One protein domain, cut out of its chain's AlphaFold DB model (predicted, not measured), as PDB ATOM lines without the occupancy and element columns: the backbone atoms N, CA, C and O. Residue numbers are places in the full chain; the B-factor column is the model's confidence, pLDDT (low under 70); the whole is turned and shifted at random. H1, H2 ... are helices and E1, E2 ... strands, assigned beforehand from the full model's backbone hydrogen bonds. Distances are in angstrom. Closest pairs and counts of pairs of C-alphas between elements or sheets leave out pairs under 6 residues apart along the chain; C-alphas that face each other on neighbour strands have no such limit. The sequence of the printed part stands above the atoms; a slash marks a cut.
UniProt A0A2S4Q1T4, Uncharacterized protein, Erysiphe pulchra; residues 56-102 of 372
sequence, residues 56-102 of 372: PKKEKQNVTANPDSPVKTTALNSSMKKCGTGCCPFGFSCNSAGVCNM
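Overview. This is residues 56 to 102 of the 372 residues of an uncharacterized protein of Erysiphe pulchra (UniProt A0A2S4Q1T4). This domain has little regular structure: an elongated chain made mostly of loops, with the short helix H1 toward one end and a small two-stranded hairpin, E1 and E2, toward the other. Between them runs a long looping stretch, residues 62 to 91, in which residues 82 to 83 pair antiparallel with 86 to 87. The printed part has 47 residues, with named elements in the order H1, E1, E2; its class is mixed, with 10 residues in named elements. It is only just compact, close to loose, with a radius of gyration of the C-alphas of 11.1 A and spans of 33 by 19 by 14 A.

Along the chain. H1 is residues 58 to 61, from C-alpha 58 at (-5.943, -38.083, -1.482). E1 is residues 92 to 94, 6.8 A long. E2 is residues 100 to 102, 6.7 A long, ending with C-alpha 102 at (5.857, -41.671, -12.567).

Arrangement. H1 is too short for an O i to N i+4 pair; its one O i to N i+3 pair is within range. H1 and E2 are apart. E1 and E2 form an antiparallel hairpin at 140 degrees, with N 93 and O 101 within hydrogen-bond range at 2.8 A.

Size, cuts and confidence. The two farthest C-alphas, of Thr 64 and Ser 96, are 33.6 A apart. The printed part has no cut. The link from H1 to E1 is long, 30 residues. Residue 56 has pLDDT under 70.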
ATOM      1  N   PRO A  56       1.138 -39.130  -0.251       60.69
ATOM      2  CA  PRO A  56       0.258 -38.084   0.242       60.69
ATOM      3  C   PRO A  56      -1.194 -38.574   0.202       60.69
ATOM      4  O   PRO A  56      -1.657 -39.141  -0.791       60.69
ATOM      5  N   LYS A  57      -1.925 -38.353   1.301       70.75
ATOM      6  CA  LYS A  57      -3.368 -38.626   1.385       70.75
ATOM      7  C   LYS A  57      -4.092 -37.927   0.222       70.75
ATOM      8  O   LYS A  57      -3.736 -36.806  -0.139       70.75
ATOM      9  N   LYS A  58      -5.141 -38.562  -0.325       72.81
ATOM     10  CA  LYS A  58      -5.943 -38.083  -1.482       72.81
ATOM     11  C   LYS A  58      -6.356 -36.608  -1.408       72.81
ATOM     12  O   LYS A  58      -6.526 -35.962  -2.434       72.81
ATOM     13  N   GLU A  59      -6.523 -36.082  -0.203       77.62
ATOM     14  CA  GLU A  59      -6.940 -34.707   0.055       77.62
ATOM     15  C   GLU A  59      -5.920 -33.663  -0.431       77.62
ATOM     16  O   GLU A  59      -6.313 -32.629  -0.970       77.62
ATOM     17  N   LYS A  60      -4.619 -33.989  -0.394       79.75
ATOM     18  CA  LYS A  60      -3.548 -33.123  -0.917       79.75
ATOM     19  C   LYS A  60      -3.507 -33.044  -2.452       79.75
ATOM     20  O   LYS A  60      -2.768 -32.236  -2.998       79.75
ATOM     21  N   GLN A  61      -4.287 -33.867  -3.159       75.38
ATOM     22  CA  GLN A  61      -4.354 -33.856  -4.631       75.38
ATOM     23  C   GLN A  61      -5.544 -33.061  -5.181       75.38
ATOM     24  O   GLN A  61      -5.678 -32.900  -6.396       75.38
ATOM     25  N   ASN A  62      -6.429 -32.584  -4.299       80.62
ATOM     26  CA  ASN A  62      -7.574 -31.781  -4.691       80.62
ATOM     27  C   ASN A  62      -7.115 -30.366  -5.055       80.62
ATOM     28  O   ASN A  62      -6.785 -29.580  -4.173       80.62
ATOM     29  N   VAL A  63      -7.152 -30.038  -6.347       81.62
ATOM     30  CA  VAL A  63      -6.739 -28.730  -6.888       81.62
ATOM     31  C   VAL A  63      -7.521 -27.574  -6.264       81.62
ATOM     32  O   VAL A  63      -6.972 -26.497  -6.076       81.62
ATOM     33  N   THR A  64      -8.789 -27.801  -5.914       84.44
ATOM     34  CA  THR A  64      -9.645 -26.780  -5.298       84.44
ATOM     35  C   THR A  64      -9.252 -26.489  -3.851       84.44
ATOM     36  O   THR A  64      -9.428 -25.366  -3.398       84.44
ATOM     37  N   ALA A  65      -8.726 -27.482  -3.126       84.88
ATOM     38  CA  ALA A  65      -8.316 -27.324  -1.728       84.88
ATOM     39  C   ALA A  65      -6.819 -27.002  -1.575       84.88
ATOM     40  O   ALA A  65      -6.434 -26.368  -0.604       84.88
ATOM     41  N   ASN A  66      -5.978 -27.447  -2.516       86.12
ATOM     42  CA  ASN A  66      -4.522 -27.310  -2.480       86.12
ATOM     43  C   ASN A  66      -3.994 -26.928  -3.881       86.12
ATOM     44  O   ASN A  66      -3.506 -27.800  -4.612       86.12
ATOM     45  N   PRO A  67      -4.107 -25.651  -4.296       85.00
ATOM     46  CA  PRO A  67      -3.713 -25.205  -5.634       85.00
ATOM     47  C   PRO A  67      -2.203 -25.315  -5.897       85.00
ATOM     48  O   PRO A  67      -1.817 -25.472  -7.056       85.00
ATOM     49  N   ASP A  68      -1.369 -25.325  -4.858       86.38
ATOM     50  CA  ASP A  68       0.100 -25.393  -4.975       86.38
ATOM     51  C   ASP A  68       0.650 -26.825  -4.932       86.38
ATOM     52  O   ASP A  68       1.857 -27.054  -4.962       86.38
ATOM     53  N   SER A  69      -0.231 -27.824  -4.880       81.44
ATOM     54  CA  SER A  69       0.176 -29.226  -4.905       81.44
ATOM     55  C   SER A  69       0.886 -29.579  -6.228       81.44
ATOM     56  O   SER A  69       0.338 -29.299  -7.304       81.44
ATOM     57  N   PRO A  70       2.047 -30.266  -6.182       79.56
ATOM     58  CA  PRO A  70       2.741 -30.727  -7.384       79.56
ATOM     59  C   PRO A  70       1.968 -31.828  -8.126       79.56
ATOM     60  O   PRO A  70       2.235 -32.087  -9.297       79.56
ATOM     61  N   VAL A  71       0.995 -32.476  -7.472       77.06
ATOM     62  CA  VAL A  71       0.175 -33.542  -8.060       77.06
ATOM     63  C   VAL A  71      -1.291 -33.130  -8.026       77.06
ATOM     64  O   VAL A  71      -1.963 -33.209  -6.998       77.06
ATOM     65  N   LYS A  72      -1.797 -32.723  -9.190       80.88
ATOM     66  CA  LYS A  72      -3.165 -32.236  -9.386       80.88
ATOM     67  C   LYS A  72      -4.014 -33.307 -10.062       80.88
ATOM     68  O   LYS A  72      -3.639 -33.829 -11.107       80.88
ATOM     69  N   THR A  73      -5.175 -33.622  -9.493       81.12
ATOM     70  CA  THR A  73      -6.155 -34.510 -10.137       81.12
ATOM     71  C   THR A  73      -7.570 -33.982  -9.966       81.12
ATOM     72  O   THR A  73      -7.973 -33.554  -8.886       81.12
ATOM     73  N   THR A  74      -8.354 -34.046 -11.036       81.62
ATOM     74  CA  THR A  74      -9.805 -33.810 -11.002       81.62
ATOM     75  C   THR A  74     -10.581 -35.111 -10.766       81.62
ATOM     76  O   THR A  74     -11.764 -35.087 -10.425       81.62
ATOM     77  N   ALA A  75      -9.922 -36.269 -10.873       80.94
ATOM     78  CA  ALA A  75     -10.532 -37.591 -10.762       80.94
ATOM     79  C   ALA A  75     -10.569 -38.106  -9.309       80.94
ATOM     80  O   ALA A  75     -10.136 -39.217  -9.011       80.94
ATOM     81  N   LEU A  76     -11.123 -37.317  -8.382       81.62
ATOM     82  CA  LEU A  76     -11.161 -37.642  -6.942       81.62
ATOM     83  C   LEU A  76     -11.917 -38.948  -6.615       81.62
ATOM     84  O   LEU A  76     -11.695 -39.557  -5.564       81.62
ATOM     85  N   ASN A  77     -12.798 -39.386  -7.518       82.62
ATOM     86  CA  ASN A  77     -13.694 -40.525  -7.318       82.62
ATOM     87  C   ASN A  77     -13.248 -41.822  -8.007       82.62
ATOM     88  O   ASN A  77     -13.896 -42.854  -7.805       82.62
ATOM     89  N   SER A  78     -12.186 -41.811  -8.819       81.88
ATOM     90  CA  SER A  78     -11.758 -43.032  -9.504       81.88
ATOM     91  C   SER A  78     -10.943 -43.945  -8.578       81.88
ATOM     92  O   SER A  78     -10.314 -43.522  -7.601       81.88
ATOM     93  N   SER A  79     -11.036 -45.250  -8.835       86.38
ATOM     94  CA  SER A  79     -10.306 -46.253  -8.060       86.38
ATOM     95  C   SER A  79      -8.833 -46.230  -8.460       86.38
ATOM     96  O   SER A  79      -8.509 -46.328  -9.642       86.38
ATOM     97  N   MET A  80      -7.941 -46.092  -7.481       88.00
ATOM     98  CA  MET A  80      -6.495 -46.084  -7.709       88.00
ATOM     99  C   MET A  80      -5.986 -47.515  -7.892       88.00
ATOM    100  O   MET A  80      -6.455 -48.439  -7.223       88.00
ATOM    101  N   LYS A  81      -5.009 -47.709  -8.784       89.81
ATOM    102  CA  LYS A  81      -4.396 -49.024  -8.999       89.81
ATOM    103  C   LYS A  81      -3.556 -49.397  -7.773       89.81
ATOM    104  O   LYS A  81      -2.751 -48.593  -7.300       89.81
ATOM    105  N   LYS A  82      -3.752 -50.609  -7.255       94.06
ATOM    106  CA  LYS A  82      -2.919 -51.154  -6.179       94.06
ATOM    107  C   LYS A  82      -1.510 -51.453  -6.663       94.06
ATOM    108  O   LYS A  82      -1.338 -51.950  -7.775       94.06
ATOM    109  N   CYS A  83      -0.540 -51.185  -5.799       96.75
ATOM    110  CA  CYS A  83       0.864 -51.480  -6.013       96.75
ATOM    111  C   CYS A  83       1.508 -51.868  -4.683       96.75
ATOM    112  O   CYS A  83       1.554 -51.061  -3.755       96.75
ATOM    113  N   GLY A  84       1.918 -53.133  -4.565       94.38
ATOM    114  CA  GLY A  84       2.356 -53.700  -3.289       94.38
ATOM    115  C   GLY A  84       1.254 -53.627  -2.225       94.38
ATOM    116  O   GLY A  84       0.127 -54.076  -2.449       94.38
ATOM    117  N   THR A  85       1.581 -53.039  -1.075       93.94
ATOM    118  CA  THR A  85       0.655 -52.809   0.049       93.94
ATOM    119  C   THR A  85      -0.142 -51.503  -0.076       93.94
ATOM    120  O   THR A  85      -1.102 -51.301   0.668       93.94
ATOM    121  N   GLY A  86       0.224 -50.624  -1.017       93.94
ATOM    122  CA  GLY A  86      -0.356 -49.293  -1.198       93.94
ATOM    123  C   GLY A  86      -1.143 -49.120  -2.500       93.94
ATOM    124  O   GLY A  86      -1.346 -50.047  -3.286       93.94
ATOM    125  N   CYS A  87      -1.601 -47.891  -2.740       95.12
ATOM    126  CA  CYS A  87      -2.263 -47.491  -3.982       95.12
ATOM    127  C   CYS A  87      -1.417 -46.402  -4.654       95.12
ATOM    128  O   CYS A  87      -1.074 -45.422  -3.994       95.12
ATOM    129  N   CYS A  88      -1.115 -46.528  -5.948       94.12
ATOM    130  CA  CYS A  88      -0.340 -45.497  -6.640       94.12
ATOM    131  C   CYS A  88      -1.192 -44.258  -6.944       94.12
ATOM    132  O   CYS A  88      -2.333 -44.421  -7.393       94.12
ATOM    133  N   PRO A  89      -0.648 -43.042  -6.747       92.50
ATOM    134  CA  PRO A  89      -1.296 -41.789  -7.116       92.50
ATOM    135  C   PRO A  89      -1.587 -41.739  -8.618       92.50
ATOM    136  O   PRO A  89      -0.979 -42.455  -9.416       92.50
ATOM    137  N   PHE A  90      -2.546 -40.903  -9.020       90.62
ATOM    138  CA  PHE A  90      -2.790 -40.674 -10.443       90.62
ATOM    139  C   PHE A  90      -1.533 -40.117 -11.109       90.62
ATOM    140  O   PHE A  90      -0.805 -39.340 -10.497       90.62
ATOM    141  N   GLY A  91      -1.262 -40.568 -12.333       90.81
ATOM    142  CA  GLY A  91      -0.007 -40.265 -13.019       90.81
ATOM    143  C   GLY A  91       1.146 -41.219 -12.693       90.81
ATOM    144  O   GLY A  91       2.229 -41.056 -13.243       90.81
ATOM    145  N   PHE A  92       0.939 -42.237 -11.852       93.50
ATOM    146  CA  PHE A  92       1.956 -43.244 -11.539       93.50
ATOM    147  C   PHE A  92       1.501 -44.644 -11.967       93.50
ATOM    148  O   PHE A  92       0.320 -44.995 -11.869       93.50
ATOM    149  N   SER A  93       2.438 -45.462 -12.440       94.06
ATOM    150  CA  SER A  93       2.246 -46.885 -12.718       94.06
ATOM    151  C   SER A  93       3.039 -47.733 -11.736       94.06
ATOM    152  O   SER A  93       4.087 -47.343 -11.231       94.06
ATOM    153  N   CYS A  94       2.502 -48.910 -11.443       96.62
ATOM    154  CA  CYS A  94       3.179 -49.882 -10.603       96.62
ATOM    155  C   CYS A  94       4.202 -50.656 -11.435       96.62
ATOM    156  O   CYS A  94       3.812 -51.271 -12.433       96.62
ATOM    157  N   ASN A  95       5.470 -50.642 -11.028       96.31
ATOM    158  CA  ASN A  95       6.490 -51.502 -11.623       96.31
ATOM    159  C   ASN A  95       6.428 -52.933 -11.041       96.31
ATOM    160  O   ASN A  95       5.659 -53.220 -10.122       96.31
ATOM    161  N   SER A  96       7.241 -53.848 -11.574       96.25
ATOM    162  CA  SER A  96       7.303 -55.245 -11.111       96.25
ATOM    163  C   SER A  96       7.781 -55.391  -9.662       96.25
ATOM    164  O   SER A  96       7.421 -56.363  -9.005       96.25
ATOM    165  N   ALA A  97       8.539 -54.420  -9.148       96.19
ATOM    166  CA  ALA A  97       9.005 -54.381  -7.764       96.19
ATOM    167  C   ALA A  97       7.939 -53.870  -6.774       96.19
ATOM    168  O   ALA A  97       8.195 -53.811  -5.575       96.19
ATOM    169  N   GLY A  98       6.748 -53.487  -7.247       95.56
ATOM    170  CA  GLY A  98       5.707 -52.928  -6.386       95.56
ATOM    171  C   GLY A  98       5.959 -51.475  -5.971       95.56
ATOM    172  O   GLY A  98       5.366 -51.015  -4.997       95.56
ATOM    173  N   VAL A  99       6.804 -50.747  -6.707       95.31
ATOM    174  CA  VAL A  99       7.070 -49.316  -6.516       95.31
ATOM    175  C   VAL A  99       6.299 -48.505  -7.559       95.31
ATOM    176  O   VAL A  99       6.209 -48.873  -8.734       95.31
ATOM    177  N   CYS A 100       5.715 -47.391  -7.120       95.88
ATOM    178  CA  CYS A 100       5.002 -46.462  -7.988       95.88
ATOM    179  C   CYS A 100       6.000 -45.573  -8.740       95.88
ATOM    180  O   CYS A 100       6.585 -44.673  -8.144       95.88
ATOM    181  N   ASN A 101       6.144 -45.783 -10.047       95.94
ATOM    182  CA  ASN A 101       6.959 -44.943 -10.919       95.94
ATOM    183  C   ASN A 101       6.079 -43.943 -11.672       95.94
ATOM    184  O   ASN A 101       4.974 -44.273 -12.106       95.94
ATOM    185  N   MET A 102       6.566 -42.713 -11.829       93.31
ATOM    186  CA  MET A 102       5.857 -41.671 -12.567       93.31
ATOM    187  C   MET A 102       5.737 -42.073 -14.042       93.31
ATOM    188  O   MET A 102       6.718 -42.463 -14.674       93.31
TER     189      MET A 102